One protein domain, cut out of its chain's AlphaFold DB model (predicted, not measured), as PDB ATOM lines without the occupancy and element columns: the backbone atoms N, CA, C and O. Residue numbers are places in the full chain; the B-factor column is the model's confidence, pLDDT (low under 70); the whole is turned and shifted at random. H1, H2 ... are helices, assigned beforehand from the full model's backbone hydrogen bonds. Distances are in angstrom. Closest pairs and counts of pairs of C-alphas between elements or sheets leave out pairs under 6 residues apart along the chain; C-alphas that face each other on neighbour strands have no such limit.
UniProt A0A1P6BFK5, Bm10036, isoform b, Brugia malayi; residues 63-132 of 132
ATOM      1  N   SER A  63     -43.729  24.128 -51.235       70.63
ATOM      2  CA  SER A  63     -43.668  23.510 -49.911       70.63
ATOM      3  C   SER A  63     -42.338  23.821 -49.211       70.63
ATOM      4  O   SER A  63     -41.274  23.855 -49.840       70.63
ATOM      5  N   ALA A  64     -42.392  24.018 -47.893       71.59
ATOM      6  CA  ALA A  64     -41.219  24.246 -47.049       71.59
ATOM      7  C   ALA A  64     -40.070  23.241 -47.305       71.59
ATOM      8  O   ALA A  64     -38.923  23.677 -47.422       71.59
ATOM      9  N   PRO A  65     -40.327  21.929 -47.497       69.44
ATOM     10  CA  PRO A  65     -39.287  20.966 -47.873       69.44
ATOM     11  C   PRO A  65     -38.560  21.274 -49.189       69.44
ATOM     12  O   PRO A  65     -37.348  21.068 -49.285       69.44
ATOM     13  N   ILE A  66     -39.264  21.781 -50.205       73.80
ATOM     14  CA  ILE A  66     -38.644  22.142 -51.490       73.80
ATOM     15  C   ILE A  66     -37.740  23.360 -51.302       73.80
ATOM     16  O   ILE A  66     -36.601  23.351 -51.768       73.80
ATOM     17  N   VAL A  67     -38.196  24.376 -50.564       77.43
ATOM     18  CA  VAL A  67     -37.361  25.549 -50.265       77.43
ATOM     19  C   VAL A  67     -36.149  25.165 -49.426       77.43
ATOM     20  O   VAL A  67     -35.046  25.603 -49.738       77.43
ATOM     21  N   ALA A  68     -36.308  24.291 -48.430       74.31
ATOM     22  CA  ALA A  68     -35.187  23.763 -47.654       74.31
ATOM     23  C   ALA A  68     -34.173  23.019 -48.543       74.31
ATOM     24  O   ALA A  68     -32.966  23.182 -48.375       74.31
ATOM     25  N   THR A  69     -34.651  22.260 -49.534       76.13
ATOM     26  CA  THR A  69     -33.792  21.569 -50.510       76.13
ATOM     27  C   THR A  69     -33.012  22.565 -51.372       76.13
ATOM     28  O   THR A  69     -31.797  22.431 -51.518       76.13
ATOM     29  N   ILE A  70     -33.678  23.594 -51.905       80.37
ATOM     30  CA  ILE A  70     -33.038  24.651 -52.707       80.37
ATOM     31  C   ILE A  70     -32.006  25.410 -51.871       80.37
ATOM     32  O   ILE A  70     -30.876  25.613 -52.307       80.37
ATOM     33  N   ALA A  71     -32.370  25.788 -50.650       83.56
ATOM     34  CA  ALA A  71     -31.503  26.526 -49.749       83.56
ATOM     35  C   ALA A  71     -30.257  25.718 -49.358       83.56
ATOM     36  O   ALA A  71     -29.153  26.265 -49.357       83.56
ATOM     37  N   ASN A  72     -30.400  24.406 -49.144       81.76
ATOM     38  CA  ASN A  72     -29.267  23.504 -48.950       81.76
ATOM     39  C   ASN A  72     -28.342  23.470 -50.183       81.76
ATOM     40  O   ASN A  72     -27.127  23.603 -50.042       81.76
ATOM     41  N   CYS A  73     -28.896  23.384 -51.400       85.48
ATOM     42  CA  CYS A  73     -28.111  23.478 -52.642       85.48
ATOM     43  C   CYS A  73     -27.383  24.826 -52.781       85.48
ATOM     44  O   CYS A  73     -26.269  24.880 -53.302       85.48
ATOM     45  N   MET A  74     -27.988  25.909 -52.289       90.55
ATOM     46  CA  MET A  74     -27.417  27.258 -52.292       90.55
ATOM     47  C   MET A  74     -26.488  27.543 -51.101       90.55
ATOM     48  O   MET A  74     -25.962  28.649 -51.003       90.55
ATOM     49  N   LYS A  75     -26.254  26.562 -50.213       90.25
ATOM     50  CA  LYS A  75     -25.471  26.709 -48.971       90.25
ATOM     51  C   LYS A  75     -25.997  27.808 -48.035       90.25
ATOM     52  O   LYS A  75     -25.222  28.409 -47.294       90.25
ATOM     53  N   ILE A  76     -27.302  28.062 -48.060       87.45
ATOM     54  CA  ILE A  76     -27.951  28.993 -47.137       87.45
ATOM     55  C   ILE A  76     -28.083  28.300 -45.769       87.45
ATOM     56  O   ILE A  76     -28.611  27.184 -45.703       87.45
ATOM     57  N   PRO A  77     -27.620  28.924 -44.674       86.90
ATOM     58  CA  PRO A  77     -27.742  28.371 -43.329       86.90
ATOM     59  C   PRO A  77     -29.198  28.100 -42.904       86.90
ATOM     60  O   PRO A  77     -30.091  28.922 -43.110       86.90
ATOM     61  N   LEU A  78     -29.444  26.963 -42.239       80.31
ATOM     62  CA  LEU A  78     -30.793  26.555 -41.808       80.31
ATOM     63  C   LEU A  78     -31.467  27.579 -40.879       80.31
ATOM     64  O   LEU A  78     -32.677  27.780 -40.948       80.31
ATOM     65  N   ASN A  79     -30.698  28.240 -40.017       85.03
ATOM     66  CA  ASN A  79     -31.200  29.270 -39.107       85.03
ATOM     67  C   ASN A  79     -31.780  30.490 -39.847       85.03
ATOM     68  O   ASN A  79     -32.776  31.043 -39.384       85.03
ATOM     69  N   GLU A  80     -31.203  30.885 -40.985       84.99
ATOM     70  CA  GLU A  80     -31.726  31.973 -41.822       84.99
ATOM     71  C   GLU A  80     -33.064  31.582 -42.453       84.99
ATOM     72  O   GLU A  80     -34.030  32.337 -42.362       84.99
ATOM     73  N   ILE A  81     -33.157  30.355 -42.983       82.24
ATOM     74  CA  ILE A  81     -34.406  29.804 -43.533       82.24
ATOM     75  C   ILE A  81     -35.491  29.789 -42.452       82.24
ATOM     76  O   ILE A  81     -36.591  30.291 -42.657       82.24
ATOM     77  N   VAL A  82     -35.186  29.233 -41.276       83.17
ATOM     78  CA  VAL A  82     -36.145  29.117 -40.165       83.17
ATOM     79  C   VAL A  82     -36.638  30.491 -39.718       83.17
ATOM     80  O   VAL A  82     -37.819  30.638 -39.404       83.17
ATOM     81  N   LYS A  83     -35.752  31.492 -39.673       85.65
ATOM     82  CA  LYS A  83     -36.112  32.864 -39.310       85.65
ATOM     83  C   LYS A  83     -37.095  33.461 -40.320       85.65
ATOM     84  O   LYS A  83     -38.165  33.908 -39.911       85.65
ATOM     85  N   GLU A  84     -36.774  33.383 -41.610       82.48
ATOM     86  CA  GLU A  84     -37.627  33.890 -42.693       82.48
ATOM     87  C   GLU A  84     -39.003  33.207 -42.692       82.48
ATOM     88  O   GLU A  84     -40.048  33.858 -42.766       82.48
ATOM     89  N   TYR A  85     -39.022  31.882 -42.516       81.00
ATOM     90  CA  TYR A  85     -40.262  31.113 -42.437       81.00
ATOM     91  C   TYR A  85     -41.115  31.503 -41.233       81.00
ATOM     92  O   TYR A  85     -42.321  31.679 -41.394       81.00
ATOM     93  N   LYS A  86     -40.519  31.684 -40.046       82.66
ATOM     94  CA  LYS A  86     -41.254  32.108 -38.842       82.66
ATOM     95  C   LYS A  86     -41.884  33.488 -39.023       82.66
ATOM     96  O   LYS A  86     -43.064  33.659 -38.714       82.66
ATOM     97  N   GLU A  87     -41.126  34.453 -39.537       83.76
ATOM     98  CA  GLU A  87     -41.609  35.822 -39.766       83.76
ATOM     99  C   GLU A  87     -42.720  35.850 -40.831       83.76
ATOM    100  O   GLU A  87     -43.807  36.392 -40.595       83.76
ATOM    101  N   GLY A  88     -42.501  35.182 -41.968       81.73
ATOM    102  CA  GLY A  88     -43.489  35.075 -43.041       81.73
ATOM    103  C   GLY A  88     -44.755  34.317 -42.629       81.73
ATOM    104  O   GLY A  88     -45.863  34.730 -42.979       81.73
ATOM    105  N   SER A  89     -44.614  33.248 -41.843       82.75
ATOM    106  CA  SER A  89     -45.718  32.414 -41.355       82.75
ATOM    107  C   SER A  89     -46.656  33.190 -40.440       82.75
ATOM    108  O   SER A  89     -47.875  33.138 -40.604       82.75
ATOM    109  N   ILE A  90     -46.110  33.965 -39.495       83.04
ATOM    110  CA  ILE A  90     -46.913  34.826 -38.613       83.04
ATOM    111  C   ILE A  90     -47.734  35.814 -39.445       83.04
ATOM    112  O   ILE A  90     -48.946  35.924 -39.248       83.04
ATOM    113  N   LYS A  91     -47.095  36.489 -40.408       82.34
ATOM    114  CA  LYS A  91     -47.767  37.474 -41.262       82.34
ATOM    115  C   LYS A  91     -48.880  36.845 -42.105       82.34
ATOM    116  O   LYS A  91     -49.976  37.398 -42.158       82.34
ATOM    117  N   ARG A  92     -48.637  35.684 -42.726       78.99
ATOM    118  CA  ARG A  92     -49.653  34.965 -43.523       78.99
ATOM    119  C   ARG A  92     -50.851  34.543 -42.682       78.99
ATOM    120  O   ARG A  92     -51.986  34.802 -43.073       78.99
ATOM    121  N   ARG A  93     -50.599  33.945 -41.513       80.64
ATOM    122  CA  ARG A  93     -51.662  33.534 -40.586       80.64
ATOM    123  C   ARG A  93     -52.508  34.713 -40.140       80.64
ATOM    124  O   ARG A  93     -53.727  34.599 -40.136       80.64
ATOM    125  N   TYR A  94     -51.871  35.839 -39.816       81.06
ATOM    126  CA  TYR A  94     -52.576  37.057 -39.429       81.06
ATOM    127  C   TYR A  94     -53.498  37.562 -40.545       81.06
ATOM    128  O   TYR A  94     -54.679  37.765 -40.292       81.06
ATOM    129  N   ILE A  95     -52.995  37.683 -41.779       79.33
ATOM    130  CA  ILE A  95     -53.797  38.133 -42.932       79.33
ATOM    131  C   ILE A  95     -55.001  37.216 -43.149       79.33
ATOM    132  O   ILE A  95     -56.123  37.681 -43.328       79.33
ATOM    133  N   ALA A  96     -54.786  35.902 -43.124       73.54
ATOM    134  CA  ALA A  96     -55.868  34.963 -43.365       73.54
ATOM    135  C   ALA A  96     -56.910  34.971 -42.240       73.54
ATOM    136  O   ALA A  96     -58.104  34.896 -42.508       73.54
ATOM    137  N   LEU A  97     -56.470  35.110 -40.990       76.09
ATOM    138  CA  LEU A  97     -57.351  35.313 -39.846       76.09
ATOM    139  C   LEU A  97     -58.160  36.613 -39.993       76.09
ATOM    140  O   LEU A  97     -59.375  36.593 -39.804       76.09
ATOM    141  N   GLU A  98     -57.527  37.721 -40.382       79.66
ATOM    142  CA  GLU A  98     -58.177  39.026 -40.555       79.66
ATOM    143  C   GLU A  98     -59.333  38.981 -41.570       79.66
ATOM    144  O   GLU A  98     -60.383  39.576 -41.325       79.66
ATOM    145  N   ILE A  99     -59.204  38.194 -42.647       77.88
ATOM    146  CA  ILE A  99     -60.281  37.980 -43.633       77.88
ATOM    147  C   ILE A  99     -61.546  37.405 -42.975       77.88
ATOM    148  O   ILE A  99     -62.659  37.788 -43.335       77.88
ATOM    149  N   PHE A 100     -61.388  36.514 -41.995       77.41
ATOM    150  CA  PHE A 100     -62.502  35.879 -41.284       77.41
ATOM    151  C   PHE A 100     -62.894  36.600 -39.991       77.41
ATOM    152  O   PHE A 100     -63.825  36.169 -39.312       77.41
ATOM    153  N   HIS A 101     -62.215  37.689 -39.631       78.67
ATOM    154  CA  HIS A 101     -62.446  38.392 -38.369       78.67
ATOM    155  C   HIS A 101     -63.841  39.034 -38.288       78.67
ATOM    156  O   HIS A 101     -64.400  39.169 -37.200       78.67
ATOM    157  N   SER A 102     -64.432  39.388 -39.432       81.01
ATOM    158  CA  SER A 102     -65.790  39.940 -39.513       81.01
ATOM    159  C   SER A 102     -66.885  38.921 -39.169       81.01
ATOM    160  O   SER A 102     -67.966  39.319 -38.733       81.01
ATOM    161  N   ASP A 103     -66.613  37.619 -39.300       83.20
ATOM    162  CA  ASP A 103     -67.541  36.553 -38.932       83.20
ATOM    163  C   ASP A 103     -67.146  35.924 -37.590       83.20
ATOM    164  O   ASP A 103     -66.266  35.066 -37.492       83.20
ATOM    165  N   SER A 104     -67.868  36.311 -36.536       84.00
ATOM    166  CA  SER A 104     -67.622  35.819 -35.176       84.00
ATOM    167  C   SER A 104     -67.736  34.295 -35.028       84.00
ATOM    168  O   SER A 104     -67.078  33.722 -34.151       84.00
ATOM    169  N   LEU A 105     -68.568  33.630 -35.841       83.71
ATOM    170  CA  LEU A 105     -68.753  32.183 -35.767       83.71
ATOM    171  C   LEU A 105     -67.572  31.474 -36.422       83.71
ATOM    172  O   LEU A 105     -66.959  30.614 -35.785       83.71
ATOM    173  N   THR A 106     -67.223  31.871 -37.649       79.70
ATOM    174  CA  THR A 106     -66.056  31.333 -38.362       79.70
ATOM    175  C   THR A 106     -64.775  31.593 -37.574       79.70
ATOM    176  O   THR A 106     -63.987  30.671 -37.376       79.70
ATOM    177  N   TRP A 107     -64.610  32.790 -37.004       79.78
ATOM    178  CA  TRP A 107     -63.491  33.118 -36.122       79.78
ATOM    179  C   TRP A 107     -63.376  32.155 -34.933       79.78
ATOM    180  O   TRP A 107     -62.325  31.553 -34.703       79.78
ATOM    181  N   LYS A 108     -64.468  31.950 -34.183       80.61
ATOM    182  CA  LYS A 108     -64.486  31.008 -33.049       80.61
ATOM    183  C   LYS A 108     -64.218  29.570 -33.490       80.61
ATOM    184  O   LYS A 108     -63.554  28.835 -32.759       80.61
ATOM    185  N   LEU A 109     -64.728  29.164 -34.653       80.23
ATOM    186  CA  LEU A 109     -64.505  27.832 -35.211       80.23
ATOM    187  C   LEU A 109     -63.022  27.612 -35.529       80.23
ATOM    188  O   LEU A 109     -62.472  26.590 -35.121       80.23
ATOM    189  N   LEU A 110     -62.375  28.584 -36.180       78.36
ATOM    190  CA  LEU A 110     -60.951  28.543 -36.523       78.36
ATOM    191  C   LEU A 110     -60.055  28.438 -35.281       78.36
ATOM    192  O   LEU A 110     -59.091  27.678 -35.294       78.36
ATOM    193  N   TRP A 111     -60.392  29.137 -34.192       75.53
ATOM    194  CA  TRP A 111     -59.654  29.032 -32.926       75.53
ATOM    195  C   TRP A 111     -59.923  27.736 -32.160       75.53
ATOM    196  O   TRP A 111     -59.019  27.205 -31.517       75.53
ATOM    197  N   LYS A 112     -61.157  27.218 -32.197       75.80
ATOM    198  CA  LYS A 112     -61.523  25.981 -31.489       75.80
ATOM    199  C   LYS A 112     -60.999  24.729 -32.194       75.80
ATOM    200  O   LYS A 112     -60.630  23.765 -31.527       75.80
ATOM    201  N   PHE A 113     -60.977  24.746 -33.522       73.69
ATOM    202  CA  PHE A 113     -60.457  23.674 -34.366       73.69
ATOM    203  C   PHE A 113     -59.309  24.223 -35.218       73.69
ATOM    204  O   PHE A 113     -59.482  24.407 -36.426       73.69
ATOM    205  N   PRO A 114     -58.143  24.509 -34.610       68.64
ATOM    206  CA  PRO A 114     -57.026  25.079 -35.339       68.64
ATOM    207  C   PRO A 114     -56.573  24.082 -36.402       68.64
ATOM    208  O   PRO A 114     -56.018  23.021 -36.106       68.64
ATOM    209  N   SER A 115     -56.835  24.416 -37.662       71.25
ATOM    210  CA  SER A 115     -56.306  23.658 -38.787       71.25
ATOM    211  C   SER A 115     -54.780  23.784 -38.813       71.25
ATOM    212  O   SER A 115     -54.199  24.678 -38.185       71.25
ATOM    213  N   LYS A 116     -54.101  22.911 -39.571       70.07
ATOM    214  CA  LYS A 116     -52.655  23.063 -39.803       70.07
ATOM    215  C   LYS A 116     -52.311  24.481 -40.263       70.07
ATOM    216  O   LYS A 116     -51.314  25.002 -39.804       70.07
ATOM    217  N   PHE A 117     -53.178  25.115 -41.049       66.03
ATOM    218  CA  PHE A 117     -53.007  26.476 -41.548       66.03
ATOM    219  C   PHE A 117     -53.037  27.564 -40.449       66.03
ATOM    220  O   PHE A 117     -52.293  28.537 -40.505       66.03
ATOM    221  N   ILE A 118     -53.852  27.399 -39.399       69.85
ATOM    222  CA  ILE A 118     -53.850  28.328 -38.250       69.85
ATOM    223  C   ILE A 118     -52.575  28.164 -37.409       69.85
ATOM    224  O   ILE A 118     -52.078  29.118 -36.811       69.85
ATOM    225  N   ASN A 119     -52.004  26.962 -37.381       75.58
ATOM    226  CA  ASN A 119     -50.769  26.691 -36.644       75.58
ATOM    227  C   ASN A 119     -49.502  27.000 -37.458       75.58
ATOM    228  O   ASN A 119     -48.500  27.409 -36.875       75.58
ATOM    229  N   TYR A 120     -49.569  26.843 -38.776       76.80
ATOM    230  CA  TYR A 120     -48.465  26.902 -39.728       76.80
ATOM    231  C   TYR A 120     -48.910  27.704 -40.952       76.80
ATOM    232  O   TYR A 120     -49.879  27.340 -41.613       76.80
ATOM    233  N   GLY A 121     -48.223  28.804 -41.248       74.67
ATOM    234  CA  GLY A 121     -48.519  29.658 -42.394       74.67
ATOM    235  C   GLY A 121     -48.034  29.097 -43.731       74.67
ATOM    236  O   GLY A 121     -48.446  29.625 -44.758       74.67
ATOM    237  N   TYR A 122     -47.185  28.060 -43.722       75.83
ATOM    238  CA  TYR A 122     -46.724  27.354 -44.923       75.83
ATOM    239  C   TYR A 122     -46.923  25.841 -44.823       75.83
ATOM    240  O   TYR A 122     -46.816  25.237 -43.751       75.83
ATOM    241  N   ILE A 123     -47.113  25.194 -45.971       73.02
ATOM    242  CA  ILE A 123     -47.187  23.732 -46.050       73.02
ATOM    243  C   ILE A 123     -45.837  23.096 -45.734       73.02
ATOM    244  O   ILE A 123     -44.837  23.355 -46.408       73.02
ATOM    245  N   GLY A 124     -45.829  22.209 -44.737       72.94
ATOM    246  CA  GLY A 124     -44.628  21.520 -44.281       72.94
ATOM    247  C   GLY A 124     -43.754  22.369 -43.358       72.94
ATOM    248  O   GLY A 124     -42.660  21.929 -43.011       72.94
ATOM    249  N   GLU A 125     -44.198  23.563 -42.948       75.46
ATOM    250  CA  GLU A 125     -43.483  24.393 -41.967       75.46
ATOM    251  C   GLU A 125     -43.227  23.626 -40.667       75.46
ATOM    252  O   GLU A 125     -42.188  23.811 -40.033       75.46
ATOM    253  N   GLU A 126     -44.122  22.707 -40.292       76.72
ATOM    254  CA  GLU A 126     -43.939  21.857 -39.122       76.72
ATOM    255  C   GLU A 126     -42.654  21.020 -39.187       76.72
ATOM    256  O   GLU A 126     -42.087  20.718 -38.141       76.72
ATOM    257  N   LEU A 127     -42.178  20.680 -40.390       74.70
ATOM    258  CA  LEU A 127     -40.955  19.905 -40.597       74.70
ATOM    259  C   LEU A 127     -39.699  20.756 -40.403       74.70
ATOM    260  O   LEU A 127     -38.664  20.221 -40.033       74.70
ATOM    261  N   ILE A 128     -39.787  22.069 -40.628       70.04
ATOM    262  CA  ILE A 128     -38.675  23.007 -40.420       70.04
ATOM    263  C   ILE A 128     -38.657  23.489 -38.967       70.04
ATOM    264  O   ILE A 128     -37.608  23.529 -38.331       70.04
ATOM    265  N   VAL A 129     -39.821  23.858 -38.426       71.31
ATOM    266  CA  VAL A 129     -39.928  24.474 -37.096       71.31
ATOM    267  C   VAL A 129     -39.760  23.455 -35.971       71.31
ATOM    268  O   VAL A 129     -39.192  23.823 -34.950       71.31
ATOM    269  N   LYS A 130     -40.226  22.205 -36.136       71.05
ATOM    270  CA  LYS A 130     -40.063  21.146 -35.118       71.05
ATOM    271  C   LYS A 130     -38.761  20.348 -35.239       71.05
ATOM    272  O   LYS A 130     -38.504  19.515 -34.378       71.05
ATOM    273  N   ALA A 131     -38.000  20.520 -36.322       62.77
ATOM    274  CA  ALA A 131     -36.707  19.849 -36.485       62.77
ATOM    275  C   ALA A 131     -35.565  20.549 -35.724       62.77
ATOM    276  O   ALA A 131     -34.512  19.942 -35.546       62.77
ATOM    277  N   ASN A 132     -35.783  21.792 -35.280       49.45
ATOM    278  CA  ASN A 132     -34.939  22.504 -34.315       49.45
ATOM    279  C   ASN A 132     -35.503  22.361 -32.901       49.45
ATOM    280  O   ASN A 132     -34.687  22.392 -31.956       49.45
TER     281      ASN A 132
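This is residues 63 to 132 of the 132 residues of the protein "Bm10036, isoform b" of Brugia malayi (UniProt A0A1P6BFK5). The long helix H2 makes the length of a rod; H1 folds back beside its first end, and after H2 the chain returns along it through H3, H4 and H5 to reach H1. The 70 printed residues hold five named helices, H1 to H5 in order, and no named strand: all helix. The whole is loose, radius of gyration of the C-alphas 14.2 A, spanning 45 by 17 by 17 A.

H1 is residues 64 to 73, from C-alpha 64 at (-41.219, 24.246, -47.049), H2 78 to 100, 33.1 A long, H3 104 to 112, H4 116 to 119, and H5 125 to 129, to C-alpha 129 at (-39.928, 24.474, -37.096).

H2 is the hub. H1 and H2 form a hairpin, C-alphas 68 and 81 closest at 7.4 A. H2 touches H4 (93 to 118, 6.1 A) and H5 (82 to 128, 6.6 A). H2 has 18 of 19 O i to N i+4 pairs within hydrogen-bond range.

The printed part has no cut. The four links between helices are tight. Six printed residues have a pLDDT under 70, the model's low confidence: residue 65, residue 114, residues 117 to 118 and residues 131 to 132.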